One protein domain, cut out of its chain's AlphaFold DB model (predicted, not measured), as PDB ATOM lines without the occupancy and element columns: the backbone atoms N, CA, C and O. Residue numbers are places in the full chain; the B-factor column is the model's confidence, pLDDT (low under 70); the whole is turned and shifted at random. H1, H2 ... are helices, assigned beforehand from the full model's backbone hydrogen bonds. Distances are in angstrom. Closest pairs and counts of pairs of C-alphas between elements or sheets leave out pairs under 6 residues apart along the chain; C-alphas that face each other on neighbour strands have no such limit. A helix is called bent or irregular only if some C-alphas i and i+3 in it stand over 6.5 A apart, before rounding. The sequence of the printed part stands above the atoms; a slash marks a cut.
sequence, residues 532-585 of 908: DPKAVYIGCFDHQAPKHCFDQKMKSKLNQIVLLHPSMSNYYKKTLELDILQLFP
ATOM      1  N   ASP A 532      18.083 -59.654   8.302       86.94
ATOM      2  CA  ASP A 532      17.917 -60.238   9.635       86.94
ATOM      3  C   ASP A 532      18.089 -59.157  10.721       86.94
ATOM      4  O   ASP A 532      19.217 -58.702  10.950       86.94
ATOM      5  N   PRO A 533      17.016 -58.749  11.428       87.88
ATOM      6  CA  PRO A 533      17.111 -57.762  12.500       87.88
ATOM      7  C   PRO A 533      18.018 -58.220  13.651       87.88
ATOM      8  O   PRO A 533      18.684 -57.383  14.260       87.88
ATOM      9  N   LYS A 534      18.103 -59.530  13.935       89.25
ATOM     10  CA  LYS A 534      18.965 -60.045  15.012       89.25
ATOM     11  C   LYS A 534      20.436 -59.830  14.686       89.25
ATOM     12  O   LYS A 534      21.181 -59.330  15.522       89.25
ATOM     13  N   ALA A 535      20.836 -60.118  13.446       89.00
ATOM     14  CA  ALA A 535      22.194 -59.868  12.971       89.00
ATOM     15  C   ALA A 535      22.555 -58.372  13.040       89.00
ATOM     16  O   ALA A 535      23.675 -58.011  13.402       89.00
ATOM     17  N   VAL A 536      21.600 -57.484  12.732       89.88
ATOM     18  CA  VAL A 536      21.803 -56.031  12.858       89.88
ATOM     19  C   VAL A 536      22.011 -55.625  14.318       89.88
ATOM     20  O   VAL A 536      22.945 -54.870  14.595       89.88
ATOM     21  N   TYR A 537      21.196 -56.149  15.239       92.50
ATOM     22  CA  TYR A 537      21.322 -55.908  16.679       92.50
ATOM     23  C   TYR A 537      22.652 -56.434  17.243       92.50
ATOM     24  O   TYR A 537      23.390 -55.666  17.855       92.50
ATOM     25  N   ILE A 538      23.027 -57.686  16.953       89.38
ATOM     26  CA  ILE A 538      24.328 -58.263  17.345       89.38
ATOM     27  C   ILE A 538      25.480 -57.445  16.740       89.38
ATOM     28  O   ILE A 538      26.513 -57.223  17.353       89.38
ATOM     29  N   GLY A 539      25.313 -56.892  15.542       88.25
ATOM     30  CA  GLY A 539      26.311 -55.997  14.963       88.25
ATOM     31  C   GLY A 539      26.489 -54.657  15.696       88.25
ATOM     32  O   GLY A 539      27.365 -53.895  15.277       88.25
ATOM     33  N   CYS A 540      25.652 -54.349  16.690       91.38
ATOM     34  CA  CYS A 540      25.579 -53.084  17.424       91.38
ATOM     35  C   CYS A 540      25.591 -53.248  18.962       91.38
ATOM     36  O   CYS A 540      25.544 -52.227  19.647       91.38
ATOM     37  N   PHE A 541      25.621 -54.473  19.516       88.12
ATOM     38  CA  PHE A 541      25.421 -54.700  20.963       88.12
ATOM     39  C   PHE A 541      26.531 -54.091  21.837       88.12
ATOM     40  O   PHE A 541      26.285 -53.708  22.974       88.12
ATOM     41  N   ASP A 542      27.745 -53.995  21.298       84.50
ATOM     42  CA  ASP A 542      28.954 -53.497  21.963       84.50
ATOM     43  C   ASP A 542      29.155 -51.976  21.814       84.50
ATOM     44  O   ASP A 542      30.131 -51.416  22.315       84.50
ATOM     45  N   HIS A 543      28.249 -51.282  21.117       87.25
ATOM     46  CA  HIS A 543      28.344 -49.838  20.905       87.25
ATOM     47  C   HIS A 543      27.800 -49.055  22.107       87.25
ATOM     48  O   HIS A 543      26.837 -49.460  22.744       87.25
ATOM     49  N   GLN A 544      28.331 -47.852  22.354       84.81
ATOM     50  CA  GLN A 544      27.844 -46.968  23.430       84.81
ATOM     51  C   GLN A 544      26.358 -46.579  23.296       84.81
ATOM     52  O   GLN A 544      25.700 -46.313  24.297       84.81
ATOM     53  N   ALA A 545      25.823 -46.543  22.068       88.81
ATOM     54  CA  ALA A 545      24.416 -46.256  21.783       88.81
ATOM     55  C   ALA A 545      23.806 -47.326  20.848       88.81
ATOM     56  O   ALA A 545      23.626 -47.067  19.649       88.81
ATOM     57  N   PRO A 546      23.466 -48.524  21.369       88.00
ATOM     58  CA  PRO A 546      23.033 -49.666  20.556       88.00
ATOM     59  C   PRO A 546      21.789 -49.375  19.707       88.00
ATOM     60  O   PRO A 546      21.761 -49.694  18.518       88.00
ATOM     61  N   LYS A 547      20.792 -48.682  20.279       91.19
ATOM     62  CA  LYS A 547      19.545 -48.311  19.587       91.19
ATOM     63  C   LYS A 547      19.779 -47.419  18.372       91.19
ATOM     64  O   LYS A 547      19.248 -47.674  17.298       91.19
ATOM     65  N   HIS A 548      20.623 -46.401  18.520       92.38
ATOM     66  CA  HIS A 548      20.948 -45.498  17.418       92.38
ATOM     67  C   HIS A 548      21.703 -46.230  16.293       92.38
ATOM     68  O   HIS A 548      21.382 -46.047  15.119       92.38
ATOM     69  N   CYS A 549      22.655 -47.104  16.645       94.81
ATOM     70  CA  CYS A 549      23.353 -47.962  15.678       94.81
ATOM     71  C   CYS A 549      22.378 -48.878  14.920       94.81
ATOM     72  O   CYS A 549      22.457 -48.990  13.692       94.81
ATOM     73  N   PHE A 550      21.434 -49.495  15.636       93.94
ATOM     74  CA  PHE A 550      20.414 -50.368  15.061       93.94
ATOM     75  C   PHE A 550      19.512 -49.620  14.069       93.94
ATOM     76  O   PHE A 550      19.425 -50.022  12.906       93.94
ATOM     77  N   ASP A 551      18.916 -48.497  14.483       92.44
ATOM     78  CA  ASP A 551      18.005 -47.712  13.642       92.44
ATOM     79  C   ASP A 551      18.696 -47.225  12.357       92.44
ATOM     80  O   ASP A 551      18.123 -47.298  11.265       92.44
ATOM     81  N   GLN A 552      19.949 -46.765  12.460       93.56
ATOM     82  CA  GLN A 552      20.731 -46.334  11.299       93.56
ATOM     83  C   GLN A 552      21.009 -47.480  10.322       93.56
ATOM     84  O   GLN A 552      20.836 -47.311   9.113       93.56
ATOM     85  N   LYS A 553      21.404 -48.659  10.819       92.19
ATOM     86  CA  LYS A 553      21.665 -49.824   9.960       92.19
ATOM     87  C   LYS A 553      20.393 -50.357   9.302       92.19
ATOM     88  O   LYS A 553      20.440 -50.698   8.120       92.19
ATOM     89  N   MET A 554      19.266 -50.387  10.019       92.38
ATOM     90  CA  MET A 554      17.967 -50.785   9.462       92.38
ATOM     91  C   MET A 554      17.547 -49.852   8.320       92.38
ATOM     92  O   MET A 554      17.244 -50.327   7.223       92.38
ATOM     93  N   LYS A 555      17.638 -48.529   8.520       92.25
ATOM     94  CA  LYS A 555      17.379 -47.533   7.463       92.25
ATOM     95  C   LYS A 555      18.336 -47.670   6.285       92.25
ATOM     96  O   LYS A 555      17.904 -47.629   5.139       92.25
ATOM     97  N   SER A 556      19.628 -47.871   6.544       90.44
ATOM     98  CA  SER A 556      20.622 -48.059   5.481       90.44
ATOM     99  C   SER A 556      20.297 -49.272   4.608       90.44
ATOM    100  O   SER A 556      20.395 -49.179   3.386       90.44
ATOM    101  N   LYS A 557      19.895 -50.399   5.210       89.88
ATOM    102  CA  LYS A 557      19.489 -51.602   4.468       89.88
ATOM    103  C   LYS A 557      18.189 -51.385   3.691       89.88
ATOM    104  O   LYS A 557      18.101 -51.802   2.542       89.88
ATOM    105  N   LEU A 558      17.213 -50.679   4.266       89.75
ATOM    106  CA  LEU A 558      15.984 -50.321   3.554       89.75
ATOM    107  C   LEU A 558      16.283 -49.441   2.339       89.75
ATOM    108  O   LEU A 558      15.802 -49.718   1.244       89.75
ATOM    109  N   ASN A 559      17.134 -48.429   2.508       87.06
ATOM    110  CA  ASN A 559      17.508 -47.521   1.431       87.06
ATOM    111  C   ASN A 559      18.217 -48.245   0.277       87.06
ATOM    112  O   ASN A 559      17.963 -47.918  -0.879       87.06
ATOM    113  N   GLN A 560      19.013 -49.284   0.552       86.81
ATOM    114  CA  GLN A 560      19.597 -50.139  -0.495       86.81
ATOM    115  C   GLN A 560      18.535 -50.853  -1.345       86.81
ATOM    116  O   GLN A 560      18.709 -50.986  -2.553       86.81
ATOM    117  N   ILE A 561      17.424 -51.278  -0.738       85.75
ATOM    118  CA  ILE A 561      16.317 -51.936  -1.446       85.75
ATOM    119  C   ILE A 561      15.482 -50.904  -2.211       85.75
ATOM    120  O   ILE A 561      15.175 -51.102  -3.384       85.75
ATOM    121  N   VAL A 562      15.171 -49.774  -1.573       84.88
ATOM    122  CA  VAL A 562      14.415 -48.661  -2.168       84.88
ATOM    123  C   VAL A 562      15.112 -48.089  -3.407       84.88
ATOM    124  O   VAL A 562      14.434 -47.665  -4.340       84.88
ATOM    125  N   LEU A 563      16.450 -48.102  -3.466       83.38
ATOM    126  CA  LEU A 563      17.216 -47.646  -4.636       83.38
ATOM    127  C   LEU A 563      16.886 -48.415  -5.927       83.38
ATOM    128  O   LEU A 563      17.083 -47.875  -7.014       83.38
ATOM    129  N   LEU A 564      16.345 -49.633  -5.826       79.69
ATOM    130  CA  LEU A 564      15.890 -50.419  -6.977       79.69
ATOM    131  C   LEU A 564      14.553 -49.924  -7.555       79.69
ATOM    132  O   LEU A 564      14.178 -50.329  -8.652       79.69
ATOM    133  N   HIS A 565      13.858 -49.026  -6.851       79.75
ATOM    134  CA  HIS A 565      12.552 -48.485  -7.228       79.75
ATOM    135  C   HIS A 565      12.605 -46.945  -7.309       79.75
ATOM    136  O   HIS A 565      12.055 -46.240  -6.454       79.75
ATOM    137  N   PRO A 566      13.275 -46.377  -8.334       72.94
ATOM    138  CA  PRO A 566      13.526 -44.936  -8.434       72.94
ATOM    139  C   PRO A 566      12.256 -44.089  -8.614       72.94
ATOM    140  O   PRO A 566      12.298 -42.885  -8.380       72.94
ATOM    141  N   SER A 567      11.133 -44.702  -9.001       72.94
ATOM    142  CA  SER A 567       9.826 -44.055  -9.168       72.94
ATOM    143  C   SER A 567       9.120 -43.701  -7.851       72.94
ATOM    144  O   SER A 567       8.103 -43.014  -7.887       72.94
ATOM    145  N   MET A 568       9.634 -44.143  -6.700       80.69
ATOM    146  CA  MET A 568       9.019 -43.905  -5.393       80.69
ATOM    147  C   MET A 568       9.274 -42.479  -4.879       80.69
ATOM    148  O   MET A 568      10.427 -42.036  -4.789       80.69
ATOM    149  N   SER A 569       8.216 -41.776  -4.465       79.50
ATOM    150  CA  SER A 569       8.323 -40.437  -3.880       79.50
ATOM    151  C   SER A 569       9.069 -40.420  -2.540       79.50
ATOM    152  O   SER A 569       9.037 -41.368  -1.756       79.50
ATOM    153  N   ASN A 570       9.707 -39.288  -2.223       79.44
ATOM    154  CA  ASN A 570      10.374 -39.092  -0.928       79.44
ATOM    155  C   ASN A 570       9.407 -39.187   0.260       79.44
ATOM    156  O   ASN A 570       9.812 -39.611   1.342       79.44
ATOM    157  N   TYR A 571       8.141 -38.808   0.058       78.19
ATOM    158  CA  TYR A 571       7.087 -38.992   1.052       78.19
ATOM    159  C   TYR A 571       6.950 -40.475   1.410       78.19
ATOM    160  O   TYR A 571       7.087 -40.842   2.575       78.19
ATOM    161  N   TYR A 572       6.791 -41.333   0.400       79.00
ATOM    162  CA  TYR A 572       6.576 -42.758   0.612       79.00
ATOM    163  C   TYR A 572       7.826 -43.478   1.145       79.00
ATOM    164  O   TYR A 572       7.716 -44.348   2.007       79.00
ATOM    165  N   LYS A 573       9.035 -43.054   0.742       82.56
ATOM    166  CA  LYS A 573      10.297 -43.549   1.332       82.56
ATOM    167  C   LYS A 573      10.349 -43.334   2.846       82.56
ATOM    168  O   LYS A 573      10.701 -44.247   3.586       82.56
ATOM    169  N   LYS A 574       9.954 -42.144   3.311       82.69
ATOM    170  CA  LYS A 574       9.923 -41.815   4.743       82.69
ATOM    171  C   LYS A 574       8.857 -42.621   5.492       82.69
ATOM    172  O   LYS A 574       9.098 -43.037   6.621       82.69
ATOM    173  N   THR A 575       7.711 -42.877   4.857       80.69
ATOM    174  CA  THR A 575       6.679 -43.779   5.392       80.69
ATOM    175  C   THR A 575       7.223 -45.198   5.563       80.69
ATOM    176  O   THR A 575       7.086 -45.773   6.636       80.69
ATOM    177  N   LEU A 576       7.939 -45.733   4.566       82.56
ATOM    178  CA  LEU A 576       8.563 -47.056   4.661       82.56
ATOM    179  C   LEU A 576       9.619 -47.147   5.767       82.56
ATOM    180  O   LEU A 576       9.677 -48.160   6.460       82.56
ATOM    181  N   GLU A 577      10.441 -46.110   5.956       86.00
ATOM    182  CA  GLU A 577      11.416 -46.072   7.057       86.00
ATOM    183  C   GLU A 577      10.736 -46.197   8.423       86.00
ATOM    184  O   GLU A 577      11.195 -46.960   9.275       86.00
ATOM    185  N   LEU A 578       9.638 -45.464   8.630       79.38
ATOM    186  CA  LEU A 578       8.859 -45.530   9.865       79.38
ATOM    187  C   LEU A 578       8.201 -46.900  10.034       79.38
ATOM    188  O   LEU A 578       8.295 -47.484  11.112       79.38
ATOM    189  N   ASP A 579       7.605 -47.432   8.968       78.94
ATOM    190  CA  ASP A 579       6.936 -48.729   8.993       78.94
ATOM    191  C   ASP A 579       7.907 -49.864   9.338       78.94
ATOM    192  O   ASP A 579       7.574 -50.721  10.151       78.94
ATOM    193  N   ILE A 580       9.122 -49.873   8.777       83.56
ATOM    194  CA  ILE A 580      10.130 -50.905   9.072       83.56
ATOM    195  C   ILE A 580      10.612 -50.833  10.524       83.56
ATOM    196  O   ILE A 580      10.751 -51.873  11.171       83.56
ATOM    197  N   LEU A 581      10.839 -49.631  11.061       81.31
ATOM    198  CA  LEU A 581      11.225 -49.475  12.466       81.31
ATOM    199  C   LEU A 581      10.091 -49.849  13.429       81.31
ATOM    200  O   LEU A 581      10.353 -50.379  14.507       81.31
ATOM    201  N   GLN A 582       8.836 -49.612  13.044       78.38
ATOM    202  CA  GLN A 582       7.675 -50.085  13.802       78.38
ATOM    203  C   GLN A 582       7.493 -51.601  13.702       78.38
ATOM    204  O   GLN A 582       7.081 -52.232  14.676       78.38
ATOM    205  N   LEU A 583       7.824 -52.195  12.553       75.00
ATOM    206  CA  LEU A 583       7.761 -53.638  12.342       75.00
ATOM    207  C   LEU A 583       8.824 -54.380  13.163       75.00
ATOM    208  O   LEU A 583       8.560 -55.461  13.692       75.00
ATOM    209  N   PHE A 584      10.000 -53.767  13.327       82.25
ATOM    210  CA  PHE A 584      11.120 -54.302  14.102       82.25
ATOM    211  C   PHE A 584      11.601 -53.318  15.180       82.25
ATOM    212  O   PHE A 584      12.717 -52.803  15.081       82.25
ATOM    213  N   PRO A 585      10.803 -53.064  16.237       80.00
ATOM    214  CA  PRO A 585      11.205 -52.153  17.302       80.00
ATOM    215  C   PRO A 585      12.454 -52.673  18.013       80.00
ATOM    216  O   PRO A 585      12.498 -53.852  18.375       80.00
TER     217      PRO A 585
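Overview. This is residues 532 to 585 of the 908 residues of an uncharacterized protein of Halobacteriovoraceae bacterium (UniProt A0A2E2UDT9). One longer helix, H2, runs through the middle of this small model, with a short helix, H1, folded back on the part of H2 near Phe 550 and a third helix, H3, crossing H2 about halfway along both. H1 and H3 pack on different sides of H2 and stay clear of each other, and residues 563 to 572 stick out at one end and add to the length. The printed part has 54 residues with three named helices, H1, H2 and H3 in that order along the chain, and no named strand; its class is all helix. It is only just compact, close to loose, with a radius of gyration of the C-alphas of 12.0 A, and its C-alphas span 38 by 18 by 17 A.

Along the chain. The printed part begins at Asp 532, and H1 follows as residues 533 to 538, from C-alpha 533 at (17.111, -57.762, 12.500), 8.7 A from first to last C-alpha. After 7 residues comes H2, residues 546 to 562, with C-alpha 546 at (23.033, -49.666, 20.556); at 17 residues and 24.3 A it is the longest helix. After another 7 residues comes H3, residues 570 to 583, 19.9 A long, which ends with C-alpha 583 at (7.761, -53.638, 12.342).

Arrangement. H1 and H2 touch, and their closest C-alphas, those of Tyr 537 and Phe 550, are 5.8 A apart. They run opposite ways at a steep tilt of 41 degrees and form a helical hairpin. H2 and H3 touch too, and their closest C-alphas, those of Lys 555 and Glu 577, are 6.2 A apart. Their lines stand at a steep tilt of 49 degrees, and they run opposite ways. H1 and H3 are apart. In H1, H2 and H3 every pair of O of residue i and N of residue i+4 is within hydrogen-bond range, and no helix is bent or irregular.

Size, cuts and confidence. In outline the whole is a rod, and the two C-alphas farthest apart, those of Asp 542 and Ser 567, are 37.7 A from each other. Residues 563 to 572, of which 570 to 572 belong to H3, stand free; without them the body has 44 residues and spans 29 by 17 by 14 A. The links from H1 to H2 and from H2 to H3 are both short. The printed part has no cut, and its first and last C-alphas, those of Asp 532 and Pro 585, are 13.0 A apart. The mean pLDDT of the printed part is 85.5, with 81 for H3 and 90 for H1 and for H2, and no printed residue is under 70.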